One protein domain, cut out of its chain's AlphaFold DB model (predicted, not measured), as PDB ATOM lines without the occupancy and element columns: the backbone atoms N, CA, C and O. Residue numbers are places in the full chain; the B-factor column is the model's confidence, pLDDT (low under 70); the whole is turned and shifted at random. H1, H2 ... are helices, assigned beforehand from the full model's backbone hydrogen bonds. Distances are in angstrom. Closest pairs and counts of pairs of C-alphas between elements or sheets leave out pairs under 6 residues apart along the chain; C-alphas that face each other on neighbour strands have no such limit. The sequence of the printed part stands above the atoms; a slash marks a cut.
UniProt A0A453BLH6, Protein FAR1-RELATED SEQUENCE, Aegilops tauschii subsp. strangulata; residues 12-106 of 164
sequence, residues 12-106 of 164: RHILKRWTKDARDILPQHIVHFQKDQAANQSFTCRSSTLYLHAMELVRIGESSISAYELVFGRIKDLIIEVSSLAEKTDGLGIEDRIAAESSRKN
ATOM      1  N   ARG A  12      -0.929   3.699 -31.123       71.62
ATOM      2  CA  ARG A  12      -0.609   2.757 -30.034       71.62
ATOM      3  C   ARG A  12      -1.008   3.242 -28.632       71.62
ATOM      4  O   ARG A  12      -1.174   2.420 -27.740       71.62
ATOM      5  N   HIS A  13      -1.136   4.555 -28.432       68.75
ATOM      6  CA  HIS A  13      -1.511   5.163 -27.151       68.75
ATOM      7  C   HIS A  13      -2.998   5.537 -27.085       68.75
ATOM      8  O   HIS A  13      -3.483   5.926 -26.024       68.75
ATOM      9  N   ILE A  14      -3.735   5.396 -28.192       73.62
ATOM     10  CA  ILE A  14      -5.193   5.517 -28.203       73.62
ATOM     11  C   ILE A  14      -5.742   4.207 -27.635       73.62
ATOM     12  O   ILE A  14      -5.965   3.228 -28.345       73.62
ATOM     13  N   LEU A  15      -5.886   4.158 -26.312       67.56
ATOM     14  CA  LEU A  15      -6.513   3.029 -25.631       67.56
ATOM     15  C   LEU A  15      -7.952   2.863 -26.134       67.56
ATOM     16  O   LEU A  15      -8.608   3.847 -26.464       67.56
ATOM     17  N   LYS A  16      -8.491   1.637 -26.101       59.75
ATOM     18  CA  LYS A  16      -9.856   1.320 -26.578       59.75
ATOM     19  C   LYS A  16     -10.971   2.202 -25.982       59.75
ATOM     20  O   LYS A  16     -12.037   2.279 -26.571       59.75
ATOM     21  N   ARG A  17     -10.730   2.868 -24.842       56.47
ATOM     22  CA  ARG A  17     -11.652   3.826 -24.198       56.47
ATOM     23  C   ARG A  17     -11.671   5.225 -24.833       56.47
ATOM     24  O   ARG A  17     -12.614   5.967 -24.597       56.47
ATOM     25  N   TRP A  18     -10.635   5.587 -25.589       59.12
ATOM     26  CA  TRP A  18     -10.429   6.918 -26.177       59.12
ATOM     27  C   TRP A  18     -10.852   7.006 -27.649       59.12
ATOM     28  O   TRP A  18     -10.721   8.057 -28.273       59.12
ATOM     29  N   THR A  19     -11.384   5.925 -28.217       63.94
ATOM     30  CA  THR A  19     -12.029   5.958 -29.532       63.94
ATOM     31  C   THR A  19     -13.393   6.645 -29.406       63.94
ATOM     32  O   THR A  19     -14.109   6.404 -28.437       63.94
ATOM     33  N   LYS A  20     -13.784   7.477 -30.381       63.03
ATOM     34  CA  LYS A  20     -15.087   8.182 -30.406       63.03
ATOM     35  C   LYS A  20     -16.282   7.248 -30.139       63.03
ATOM     36  O   LYS A  20     -17.229   7.646 -29.466       63.03
ATOM     37  N   ASP A  21     -16.173   6.002 -30.591       60.22
ATOM     38  CA  ASP A  21     -17.197   4.957 -30.482       60.22
ATOM     39  C   ASP A  21     -16.943   3.974 -29.319       60.22
ATOM     40  O   ASP A  21     -17.549   2.912 -29.235       60.22
ATOM     41  N   ALA A  22     -16.047   4.295 -28.379       63.91
ATOM     42  CA  ALA A  22     -15.762   3.436 -27.224       63.91
ATOM     43  C   ALA A  22     -16.973   3.251 -26.293       63.91
ATOM     44  O   ALA A  22     -17.058   2.262 -25.566       63.91
ATOM     45  N   ARG A  23     -17.919   4.198 -26.328       61.38
ATOM     46  CA  ARG A  23     -19.220   4.112 -25.648       61.38
ATOM     47  C   ARG A  23     -20.263   3.311 -26.438       61.38
ATOM     48  O   ARG A  23     -21.381   3.191 -25.962       61.38
ATOM     49  N   ASP A  24     -19.912   2.763 -27.602       62.66
ATOM     50  CA  ASP A  24     -20.820   2.023 -28.490       62.66
ATOM     51  C   ASP A  24     -20.539   0.515 -28.529       62.66
ATOM     52  O   ASP A  24     -21.050  -0.216 -29.374       62.66
ATOM     53  N   ILE A  25     -19.708   0.015 -27.624       69.69
ATOM     54  CA  ILE A  25     -19.460  -1.420 -27.488       69.69
ATOM     55  C   ILE A  25     -19.661  -1.762 -26.015       69.69
ATOM     56  O   ILE A  25     -18.700  -2.000 -25.282       69.69
ATOM     57  N   LEU A  26     -20.917  -1.703 -25.553       70.25
ATOM     58  CA  LEU A  26     -21.263  -2.121 -24.197       70.25
ATOM     59  C   LEU A  26     -21.648  -3.607 -24.153       70.25
ATOM     60  O   LEU A  26     -22.268  -4.123 -25.083       70.25
ATOM     61  N   PRO A  27     -21.312  -4.310 -23.057       72.44
ATOM     62  CA  PRO A  27     -21.829  -5.647 -22.786       72.44
ATOM     63  C   PRO A  27     -23.361  -5.662 -22.800       72.44
ATOM     64  O   PRO A  27     -23.981  -4.697 -22.364       72.44
ATOM     65  N   GLN A  28     -23.970  -6.785 -23.196       70.50
ATOM     66  CA  GLN A  28     -25.420  -6.903 -23.435       70.50
ATOM     67  C   GLN A  28     -26.315  -6.436 -22.272       70.50
ATOM     68  O   GLN A  28     -27.414  -5.942 -22.499       70.50
ATOM     69  N   HIS A  29     -25.823  -6.518 -21.033       68.06
ATOM     70  CA  HIS A  29     -26.538  -6.072 -19.834       68.06
ATOM     71  C   HIS A  29     -26.485  -4.551 -19.578       68.06
ATOM     72  O   HIS A  29     -27.219  -4.062 -18.731       68.06
ATOM     73  N   ILE A  30     -25.643  -3.795 -20.291       71.38
ATOM     74  CA  ILE A  30     -25.481  -2.329 -20.165       71.38
ATOM     75  C   ILE A  30     -25.790  -1.629 -21.505       71.38
ATOM     76  O   ILE A  30     -25.613  -0.424 -21.645       71.38
ATOM     77  N   VAL A  31     -26.292  -2.359 -22.507       69.19
ATOM     78  CA  VAL A  31     -26.627  -1.819 -23.842       69.19
ATOM     79  C   VAL A  31     -27.660  -0.688 -23.779       69.19
ATOM     80  O   VAL A  31     -27.656   0.188 -24.631       69.19
ATOM     81  N   HIS A  32     -28.493  -0.624 -22.739       62.03
ATOM     82  CA  HIS A  32     -29.429   0.488 -22.534       62.03
ATOM     83  C   HIS A  32     -28.739   1.836 -22.238       62.03
ATOM     84  O   HIS A  32     -29.360   2.886 -22.372       62.03
ATOM     85  N   PHE A  33     -27.450   1.829 -21.878       63.09
ATOM     86  CA  PHE A  33     -26.641   3.044 -21.749       63.09
ATOM     87  C   PHE A  33     -25.952   3.461 -23.060       63.09
ATOM     88  O   PHE A  33     -25.276   4.491 -23.108       63.09
ATOM     89  N   GLN A  34     -26.093   2.668 -24.120       64.62
ATOM     90  CA  GLN A  34     -25.462   2.916 -25.406       64.62
ATOM     91  C   GLN A  34     -26.196   4.023 -26.175       64.62
ATOM     92  O   GLN A  34     -27.420   4.013 -26.234       64.62
ATOM     93  N   LYS A  35     -25.420   4.970 -26.726       59.16
ATOM     94  CA  LYS A  35     -25.800   6.138 -27.551       59.16
ATOM     95  C   LYS A  35     -27.170   6.777 -27.265       59.16
ATOM     96  O   LYS A  35     -28.220   6.263 -27.636       59.16
ATOM     97  N   ASP A  36     -27.126   7.967 -26.663       56.75
ATOM     98  CA  ASP A  36     -28.211   8.962 -26.577       56.75
ATOM     99  C   ASP A  36     -29.503   8.548 -25.842       56.75
ATOM    100  O   ASP A  36     -30.314   9.402 -25.487       56.75
ATOM    101  N   GLN A  37     -29.678   7.269 -25.501       55.72
ATOM    102  CA  GLN A  37     -30.787   6.805 -24.667       55.72
ATOM    103  C   GLN A  37     -30.520   6.973 -23.171       55.72
ATOM    104  O   GLN A  37     -31.453   7.224 -22.415       55.72
ATOM    105  N   ALA A  38     -29.261   6.891 -22.735       55.12
ATOM    106  CA  ALA A  38     -28.906   6.890 -21.317       55.12
ATOM    107  C   ALA A  38     -29.298   8.181 -20.586       55.12
ATOM    108  O   ALA A  38     -29.797   8.130 -19.464       55.12
ATOM    109  N   ALA A  39     -29.091   9.334 -21.234       54.72
ATOM    110  CA  ALA A  39     -29.472  10.621 -20.670       54.72
ATOM    111  C   ALA A  39     -30.990  10.650 -20.453       54.72
ATOM    112  O   ALA A  39     -31.434  10.740 -19.317       54.72
ATOM    113  N   ASN A  40     -31.778  10.392 -21.500       54.72
ATOM    114  CA  ASN A  40     -33.245  10.428 -21.447       54.72
ATOM    115  C   ASN A  40     -33.892   9.287 -20.630       54.72
ATOM    116  O   ASN A  40     -35.061   9.383 -20.243       54.72
ATOM    117  N   GLN A  41     -33.170   8.191 -20.377       56.88
ATOM    118  CA  GLN A  41     -33.674   7.040 -19.622       56.88
ATOM    119  C   GLN A  41     -33.210   6.983 -18.171       56.88
ATOM    120  O   GLN A  41     -33.815   6.255 -17.384       56.88
ATOM    121  N   SER A  42     -32.185   7.747 -17.792       64.94
ATOM    122  CA  SER A  42     -31.770   7.819 -16.394       64.94
ATOM    123  C   SER A  42     -32.882   8.439 -15.542       64.94
ATOM    124  O   SER A  42     -33.455   9.475 -15.888       64.94
ATOM    125  N   PHE A  43     -33.193   7.794 -14.412       64.12
ATOM    126  CA  PHE A  43     -34.157   8.302 -13.429       64.12
ATOM    127  C   PHE A  43     -33.825   9.746 -13.035       64.12
ATOM    128  O   PHE A  43     -34.686  10.619 -13.077       64.12
ATOM    129  N   THR A  44     -32.539  10.016 -12.786       72.62
ATOM    130  CA  THR A  44     -32.029  11.345 -12.448       72.62
ATOM    131  C   THR A  44     -32.366  12.386 -13.512       72.62
ATOM    132  O   THR A  44     -32.917  13.424 -13.169       72.62
ATOM    133  N   CYS A  45     -32.132  12.121 -14.803       74.00
ATOM    134  CA  CYS A  45     -32.451  13.097 -15.848       74.00
ATOM    135  C   CYS A  45     -33.957  13.347 -15.974       74.00
ATOM    136  O   CYS A  45     -34.367  14.487 -16.186       74.00
ATOM    137  N   ARG A  46     -34.795  12.312 -15.820       79.44
ATOM    138  CA  ARG A  46     -36.260  12.461 -15.867       79.44
ATOM    139  C   ARG A  46     -36.770  13.317 -14.712       79.44
ATOM    140  O   ARG A  46     -37.509  14.270 -14.947       79.44
ATOM    141  N   SER A  47     -36.325  13.036 -13.489       82.94
ATOM    142  CA  SER A  47     -36.684  13.819 -12.304       82.94
ATOM    143  C   SER A  47     -36.165  15.255 -12.385       82.94
ATOM    144  O   SER A  47     -36.919  16.186 -12.111       82.94
ATOM    145  N   SER A  48     -34.920  15.460 -12.824       85.69
ATOM    146  CA  SER A  48     -34.353  16.799 -13.018       85.69
ATOM    147  C   SER A  48     -35.117  17.597 -14.076       85.69
ATOM    148  O   SER A  48     -35.404  18.769 -13.861       85.69
ATOM    149  N   THR A  49     -35.501  16.968 -15.189       88.44
ATOM    150  CA  THR A  49     -36.269  17.629 -16.258       88.44
ATOM    151  C   THR A  49     -37.654  18.051 -15.769       88.44
ATOM    152  O   THR A  49     -38.055  19.194 -15.980       88.44
ATOM    153  N   LEU A  50     -38.363  17.169 -15.053       90.69
ATOM    154  CA  LEU A  50     -39.658  17.499 -14.446       90.69
ATOM    155  C   LEU A  50     -39.544  18.671 -13.467       90.69
ATOM    156  O   LEU A  50     -40.366  19.584 -13.504       90.69
ATOM    157  N   TYR A  51     -38.508  18.672 -12.628       92.50
ATOM    158  CA  TYR A  51     -38.278  19.744 -11.667       92.50
ATOM    159  C   TYR A  51     -38.009  21.092 -12.352       92.50
ATOM    160  O   TYR A  51     -38.625  22.094 -11.994       92.50
ATOM    161  N   LEU A  52     -37.156  21.118 -13.382       94.44
ATOM    162  CA  LEU A  52     -36.871  22.335 -14.148       94.44
ATOM    163  C   LEU A  52     -38.132  22.913 -14.801       94.44
ATOM    164  O   LEU A  52     -38.366  24.118 -14.728       94.44
ATOM    165  N   HIS A  53     -38.974  22.064 -15.394       93.75
ATOM    166  CA  HIS A  53     -40.237  22.514 -15.978       93.75
ATOM    167  C   HIS A  53     -41.226  23.025 -14.929       93.75
ATOM    168  O   HIS A  53     -41.899  24.023 -15.177       93.75
ATOM    169  N   ALA A  54     -41.295  22.395 -13.755       94.44
ATOM    170  CA  ALA A  54     -42.127  22.881 -12.659       94.44
ATOM    171  C   ALA A  54     -41.681  24.276 -12.185       94.44
ATOM    172  O   ALA A  54     -42.520  25.150 -11.987       94.44
ATOM    173  N   MET A  55     -40.370  24.515 -12.065       95.12
ATOM    174  CA  MET A  55     -39.840  25.838 -11.714       95.12
ATOM    175  C   MET A  55     -40.158  26.900 -12.771       95.12
ATOM    176  O   MET A  55     -40.542  28.015 -12.424       95.12
ATOM    177  N   GLU A  56     -40.028  26.565 -14.055       95.31
ATOM    178  CA  GLU A  56     -40.363  27.493 -15.141       95.31
ATOM    179  C   GLU A  56     -41.854  27.853 -15.129       95.31
ATOM    180  O   GLU A  56     -42.230  29.010 -15.307       95.31
ATOM    181  N   LEU A  57     -42.714  26.880 -14.836       94.56
ATOM    182  CA  LEU A  57     -44.151  27.087 -14.709       94.56
ATOM    183  C   LEU A  57     -44.498  28.032 -13.544       94.56
ATOM    184  O   LEU A  57     -45.357  28.899 -13.703       94.56
ATOM    185  N   VAL A  58     -43.804  27.913 -12.406       95.00
ATOM    186  CA  VAL A  58     -43.928  28.854 -11.277       95.00
ATOM    187  C   VAL A  58     -43.512  30.257 -11.709       95.00
ATOM    188  O   VAL A  58     -44.271  31.204 -11.518       95.00
ATOM    189  N   ARG A  59     -42.364  30.391 -12.383       95.44
ATOM    190  CA  ARG A  59     -41.873  31.680 -12.890       95.44
ATOM    191  C   ARG A  59     -42.862  32.348 -13.850       95.44
ATOM    192  O   ARG A  59     -43.059  33.560 -13.784       95.44
ATOM    193  N   ILE A  60     -43.489  31.575 -14.739       94.56
ATOM    194  CA  ILE A  60     -44.528  32.071 -15.653       94.56
ATOM    195  C   ILE A  60     -45.792  32.451 -14.875       94.56
ATOM    196  O   ILE A  60     -46.371  33.507 -15.133       94.56
ATOM    197  N   GLY A  61     -46.216  31.631 -13.912       93.62
ATOM    198  CA  GLY A  61     -47.393  31.889 -13.082       93.62
ATOM    199  C   GLY A  61     -47.270  33.172 -12.257       93.62
ATOM    200  O   GLY A  61     -48.223  33.938 -12.174       93.62
ATOM    201  N   GLU A  62     -46.086  33.465 -11.726       91.69
ATOM    202  CA  GLU A  62     -45.816  34.680 -10.945       91.69
ATOM    203  C   GLU A  62     -45.822  35.970 -11.784       91.69
ATOM    204  O   GLU A  62     -45.921  37.065 -11.232       91.69
ATOM    205  N   SER A  63     -45.752  35.873 -13.117       93.75
ATOM    206  CA  SER A  63     -45.688  37.051 -13.994       93.75
ATOM    207  C   SER A  63     -46.979  37.880 -14.023       93.75
ATOM    208  O   SER A  63     -46.933  39.085 -14.272       93.75
ATOM    209  N   SER A  64     -48.140  37.259 -13.786       95.06
ATOM    210  CA  SER A  64     -49.430  37.952 -13.725       95.06
ATOM    211  C   SER A  64     -50.471  37.142 -12.957       95.06
ATOM    212  O   SER A  64     -50.461  35.916 -12.975       95.06
ATOM    213  N   ILE A  65     -51.448  37.826 -12.359       93.94
ATOM    214  CA  ILE A  65     -52.556  37.183 -11.630       93.94
ATOM    215  C   ILE A  65     -53.385  36.267 -12.544       93.94
ATOM    216  O   ILE A  65     -53.766  35.171 -12.146       93.94
ATOM    217  N   SER A  66     -53.618  36.673 -13.797       94.00
ATOM    218  CA  SER A  66     -54.337  35.832 -14.762       94.00
ATOM    219  C   SER A  66     -53.540  34.589 -15.166       94.00
ATOM    220  O   SER A  66     -54.143  33.546 -15.414       94.00
ATOM    221  N   ALA A  67     -52.207  34.686 -15.254       93.50
ATOM    222  CA  ALA A  67     -51.352  33.533 -15.523       93.50
ATOM    223  C   ALA A  67     -51.319  32.582 -14.325       93.50
ATOM    224  O   ALA A  67     -51.408  31.374 -14.526       93.50
ATOM    225  N   TYR A  68     -51.264  33.112 -13.100       95.25
ATOM    226  CA  TYR A  68     -51.326  32.324 -11.872       95.25
ATOM    227  C   TYR A  68     -52.594  31.466 -11.804       95.25
ATOM    228  O   TYR A  68     -52.484  30.250 -11.680       95.25
ATOM    229  N   GLU A  69     -53.783  32.062 -11.945       95.38
ATOM    230  CA  GLU A  69     -55.058  31.328 -11.863       95.38
ATOM    231  C   GLU A  69     -55.149  30.217 -12.920       95.38
ATOM    232  O   GLU A  69     -55.553  29.089 -12.626       95.38
ATOM    233  N   LEU A  70     -54.700  30.505 -14.148       95.75
ATOM    234  CA  LEU A  70     -54.666  29.526 -15.233       95.75
ATOM    235  C   LEU A  70     -53.701  28.374 -14.925       95.75
ATOM    236  O   LEU A  70     -54.072  27.205 -15.026       95.75
ATOM    237  N   VAL A  71     -52.462  28.701 -14.564       95.12
ATOM    238  CA  VAL A  71     -51.407  27.726 -14.265       95.12
ATOM    239  C   VAL A  71     -51.805  26.865 -13.069       95.12
ATOM    240  O   VAL A  71     -51.745  25.641 -13.149       95.12
ATOM    241  N   PHE A  72     -52.277  27.480 -11.989       93.50
ATOM    242  CA  PHE A  72     -52.691  26.785 -10.779       93.50
ATOM    243  C   PHE A  72     -53.877  25.849 -11.028       93.50
ATOM    244  O   PHE A  72     -53.835  24.693 -10.606       93.50
ATOM    245  N   GLY A  73     -54.895  26.303 -11.768       94.50
ATOM    246  CA  GLY A  73     -56.019  25.456 -12.172       94.50
ATOM    247  C   GLY A  73     -55.550  24.214 -12.929       94.50
ATOM    248  O   GLY A  73     -55.880  23.092 -12.552       94.50
ATOM    249  N   ARG A  74     -54.677  24.398 -13.929       95.38
ATOM    250  CA  ARG A  74     -54.117  23.289 -14.715       95.38
ATOM    251  C   ARG A  74     -53.283  22.320 -13.887       95.38
ATOM    252  O   ARG A  74     -53.410  21.116 -14.077       95.38
ATOM    253  N   ILE A  75     -52.443  22.810 -12.976       95.19
ATOM    254  CA  ILE A  75     -51.634  21.940 -12.109       95.19
ATOM    255  C   ILE A  75     -52.531  21.061 -11.241       95.19
ATOM    256  O   ILE A  75     -52.250  19.876 -11.089       95.19
ATOM    257  N   LYS A  76     -53.609  21.612 -10.670       95.25
ATOM    258  CA  LYS A  76     -54.524  20.836  -9.820       95.25
ATOM    259  C   LYS A  76     -55.182  19.700 -10.594       95.25
ATOM    260  O   LYS A  76     -55.197  18.577 -10.095       95.25
ATOM    261  N   ASP A  77     -55.653  19.981 -11.806       95.62
ATOM    262  CA  ASP A  77     -56.243  18.965 -12.680       95.62
ATOM    263  C   ASP A  77     -55.215  17.874 -13.028       95.62
ATOM    264  O   ASP A  77     -55.496  16.682 -12.898       95.62
ATOM    265  N   LEU A  78     -53.987  18.279 -13.378       94.44
ATOM    266  CA  LEU A  78     -52.889  17.362 -13.695       94.44
ATOM    267  C   LEU A  78     -52.499  16.473 -12.508       94.44
ATOM    268  O   LEU A  78     -52.216  15.294 -12.698       94.44
ATOM    269  N   ILE A  79     -52.484  17.001 -11.280       92.94
ATOM    270  CA  ILE A  79     -52.176  16.206 -10.082       92.94
ATOM    271  C   ILE A  79     -53.219  15.104  -9.892       92.94
ATOM    272  O   ILE A  79     -52.847  13.975  -9.568       92.94
ATOM    273  N   ILE A  80     -54.502  15.403 -10.104       94.06
ATOM    274  CA  ILE A  80     -55.583  14.413  -9.995       94.06
ATOM    275  C   ILE A  80     -55.390  13.308 -11.043       94.06
ATOM    276  O   ILE A  80     -55.424  12.124 -10.700       94.06
ATOM    277  N   GLU A  81     -55.118  13.683 -12.295       92.25
ATOM    278  CA  GLU A  81     -54.881  12.739 -13.393       92.25
ATOM    279  C   GLU A  81     -53.658  11.847 -13.127       92.25
ATOM    280  O   GLU A  81     -53.765  10.620 -13.142       92.25
ATOM    281  N   VAL A  82     -52.506  12.436 -12.798       88.81
ATOM    282  CA  VAL A  82     -51.264  11.686 -12.555       88.81
ATOM    283  C   VAL A  82     -51.369  10.800 -11.313       88.81
ATOM    284  O   VAL A  82     -50.836   9.693 -11.318       88.81
ATOM    285  N   SER A  83     -52.093  11.224 -10.272       85.94
ATOM    286  CA  SER A  83     -52.320  10.389  -9.081       85.94
ATOM    287  C   SER A  83     -53.096   9.114  -9.418       85.94
ATOM    288  O   SER A  83     -52.765   8.047  -8.907       85.94
ATOM    289  N   SER A  84     -54.072   9.200 -10.330       85.50
ATOM    290  CA  SER A  84     -54.821   8.026 -10.799       85.50
ATOM    291  C   SER A  84     -53.964   7.050 -11.618       85.50
ATOM    292  O   SER A  84     -54.187   5.842 -11.586       85.50
ATOM    293  N   LEU A  85     -52.942   7.557 -12.316       79.12
ATOM    294  CA  LEU A  85     -51.980   6.737 -13.055       79.12
ATOM    295  C   LEU A  85     -50.914   6.130 -12.132       79.12
ATOM    296  O   LEU A  85     -50.480   5.006 -12.360       79.12
ATOM    297  N   ALA A  86     -50.522   6.838 -11.071       70.62
ATOM    298  CA  ALA A  86     -49.508   6.384 -10.123       70.62
ATOM    299  C   ALA A  86     -49.950   5.166  -9.291       70.62
ATOM    300  O   ALA A  86     -49.105   4.362  -8.898       70.62
ATOM    301  N   GLU A  87     -51.253   4.996  -9.039       63.97
ATOM    302  CA  GLU A  87     -51.796   3.824  -8.333       63.97
ATOM    303  C   GLU A  87     -51.593   2.524  -9.137       63.97
ATOM    304  O   GLU A  87     -51.380   1.448  -8.573       63.97
ATOM    305  N   LYS A  88     -51.542   2.631 -10.469       58.34
ATOM    306  CA  LYS A  88     -51.171   1.547 -11.376       58.34
ATOM    307  C   LYS A  88     -49.667   1.606 -11.642       58.34
ATOM    308  O   LYS A  88     -49.219   2.021 -12.703       58.34
ATOM    309  N   THR A  89     -48.865   1.205 -10.659       53.38
ATOM    310  CA  THR A  89     -47.420   1.046 -10.874       53.38
ATOM    311  C   THR A  89     -47.186   0.030 -11.998       53.38
ATOM    312  O   THR A  89     -47.495  -1.150 -11.869       53.38
ATOM    313  N   ASP A  90     -46.658   0.492 -13.134       57.81
ATOM    314  CA  ASP A  90     -46.525  -0.311 -14.358       57.81
ATOM    315  C   ASP A  90     -45.521  -1.480 -14.241       57.81
ATOM    316  O   ASP A  90     -45.295  -2.194 -15.214       57.81
ATOM    317  N   GLY A  91     -44.860  -1.679 -13.090       55.94
ATOM    318  CA  GLY A  91     -43.803  -2.689 -12.904       55.94
ATOM    319  C   GLY A  91     -42.598  -2.502 -13.841       55.94
ATOM    320  O   GLY A  91     -41.750  -3.382 -13.979       55.94
ATOM    321  N   LEU A  92     -42.543  -1.360 -14.535       55.50
ATOM    322  CA  LEU A  92     -41.497  -0.956 -15.475       55.50
ATOM    323  C   LEU A  92     -40.498   0.013 -14.834       55.50
ATOM    324  O   LEU A  92     -39.635   0.556 -15.536       55.50
ATOM    325  N   GLY A  93     -40.603   0.212 -13.513       55.03
ATOM    326  CA  GLY A  93     -39.592   0.888 -12.718       55.03
ATOM    327  C   GLY A  93     -38.225   0.271 -12.992       55.03
ATOM    328  O   GLY A  93     -38.097  -0.932 -13.236       55.03
ATOM    329  N   ILE A  94     -37.186   1.102 -13.013       54.09
ATOM    330  CA  ILE A  94     -35.826   0.604 -13.237       54.09
ATOM    331  C   ILE A  94     -35.472  -0.404 -12.131       54.09
ATOM    332  O   ILE A  94     -34.856  -1.427 -12.420       54.09
ATOM    333  N   GLU A  95     -35.952  -0.181 -10.905       55.28
ATOM    334  CA  GLU A  95     -35.835  -1.114  -9.786       55.28
ATOM    335  C   GLU A  95     -36.500  -2.473 -10.071       55.28
ATOM    336  O   GLU A  95     -35.875  -3.514  -9.862       55.28
ATOM    337  N   ASP A  96     -37.719  -2.477 -10.618       54.12
ATOM    338  CA  ASP A  96     -38.478  -3.701 -10.923       54.12
ATOM    339  C   ASP A  96     -37.838  -4.501 -12.068       54.12
ATOM    340  O   ASP A  96     -37.766  -5.733 -12.032       54.12
ATOM    341  N   ARG A  97     -37.289  -3.801 -13.069       61.75
ATOM    342  CA  ARG A  97     -36.560  -4.413 -14.192       61.75
ATOM    343  C   ARG A  97     -35.237  -5.040 -13.742       61.75
ATOM    344  O   ARG A  97     -34.912  -6.143 -14.179       61.75
ATOM    345  N   ILE A  98     -34.507  -4.387 -12.835       59.16
ATOM    346  CA  ILE A  98     -33.271  -4.924 -12.236       59.16
ATOM    347  C   ILE A  98     -33.574  -6.146 -11.349       59.16
ATOM    348  O   ILE A  98     -32.827  -7.133 -11.368       59.16
ATOM    349  N   ALA A  99     -34.687  -6.124 -10.608       57.62
ATOM    350  CA  ALA A  99     -35.140  -7.252  -9.794       57.62
ATOM    351  C   ALA A  99     -35.545  -8.467 -10.654       57.62
ATOM    352  O   ALA A  99     -35.141  -9.600 -10.365       57.62
ATOM    353  N   ALA A 100     -36.267  -8.243 -11.755       59.09
ATOM    354  CA  ALA A 100     -36.664  -9.294 -12.693       59.09
ATOM    355  C   ALA A 100     -35.462  -9.951 -13.403       59.09
ATOM    356  O   ALA A 100     -35.433 -11.171 -13.589       59.09
ATOM    357  N   GLU A 101     -34.438  -9.173 -13.765       57.09
ATOM    358  CA  GLU A 101     -33.212  -9.695 -14.386       57.09
ATOM    359  C   GLU A 101     -32.325 -10.477 -13.408       57.09
ATOM    360  O   GLU A 101     -31.702 -11.468 -13.803       57.09
ATOM    361  N   SER A 102     -32.292 -10.081 -12.133       54.62
ATOM    362  CA  SER A 102     -31.552 -10.803 -11.090       54.62
ATOM    363  C   SER A 102     -32.166 -12.177 -10.805       54.62
ATOM    364  O   SER A 102     -31.438 -13.152 -10.657       54.62
ATOM    365  N   SER A 103     -33.497 -12.299 -10.836       52.25
ATOM    366  CA  SER A 103     -34.192 -13.576 -10.605       52.25
ATOM    367  C   SER A 103     -33.964 -14.611 -11.726       52.25
ATOM    368  O   SER A 103     -33.897 -15.812 -11.474       52.25
ATOM    369  N   ARG A 104     -33.747 -14.170 -12.976       51.75
ATOM    370  CA  ARG A 104     -33.470 -15.065 -14.122       51.75
ATOM    371  C   ARG A 104     -32.103 -15.752 -14.065       51.75
ATOM    372  O   ARG A 104     -31.961 -16.843 -14.611       51.75
ATOM    373  N   LYS A 105     -31.101 -15.141 -13.424       49.16
ATOM    374  CA  LYS A 105     -29.735 -15.695 -13.339       49.16
ATOM    375  C   LYS A 105     -29.622 -16.846 -12.337       49.16
ATOM    376  O   LYS A 105     -28.751 -17.696 -12.487       49.16
ATOM    377  N   ASN A 106     -30.545 -16.922 -11.382       50.62
ATOM    378  CA  ASN A 106     -30.522 -17.899 -10.291       50.62
ATOM    379  C   ASN A 106     -30.969 -19.299 -10.743       50.62
ATOM    380  O   ASN A 106     -30.708 -20.287 -10.063       50.62
TER     381      ASN A 106
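Overview. This is residues 12 to 106 of the 164 residues of the protein "Protein FAR1-RELATED SEQUENCE" of Aegilops tauschii subsp. strangulata (UniProt A0A453BLH6). Two long helices, H2 and H3, meet near one end as a narrow V, and the printed part forms a flat, open frame in which the link after H3 brings the chain back near the beginning of H2. From there H4 runs on away from the V, and a long winding stretch, residues 12 to 36, leads in from the far end to the short H1 beside the beginning of H2. The printed part has 95 residues with four named helices in the order H1, H2, H3, H4 and no named strand, and its class is all helix. It is extended, with a radius of gyration of the C-alphas of 20.6 A, and the C-alphas span 64 by 39 by 12 A.

Along the chain. The printed part begins at Arg 12, whose C-alpha is at (-0.609, 2.757, -30.034), and residues 12 to 36 hold no named element. H1 is residues 37 to 41. H2, residues 43 to 61, is 27.0 A long from its first C-alpha at (-34.157, 8.302, -13.429) to its last. H3, residues 65 to 86, is the longest helix, with 22 residues and 31.0 A. H4, residues 94 to 105, is 17.4 A long and ends with C-alpha 105 at (-29.735, -15.695, -13.339).

Arrangement. H1 is close to H2 but not clearly touching, with the closest C-alphas, those of Ala 39 and Cys 45, 6.2 A apart. H2 and H3 touch and form a helical hairpin, at a shallow tilt of 28 degrees, opposite ways. Their closest C-alphas, those of Gly 61 and Tyr 68, are 4.1 A apart; H2 touches H3 with residues 57 to 61 alone, and H3 touches H2 with residues 67 to 72 alone. H3 and H4 are apart. H4 is close to H2 but not clearly touching; the closest C-alphas, those of Phe 43 and Ile 94, are 7.9 A apart, and the two run opposite ways at a shallow tilt of 10 degrees. H1 is apart from H3 and from H4. In H1, H2 and H3 every O i to N i+4 pair is within hydrogen-bond range; in H4 it is 7 of 8.

Size, cuts and confidence. The two C-alphas farthest apart are those of Arg 12 and Ile 65, at 65.0 A. Residues 76 to 90, of which 76 to 86 belong to H3, stand free. The links from H1 to H2 and from H2 to H3 are tight, and that from H3 to H4, with 7 residues, is short. The printed part has no cut. Its mean pLDDT is 74.3, and 46 residues are under 70, among them 15 to 25, 31 to 43 and 87 to 106.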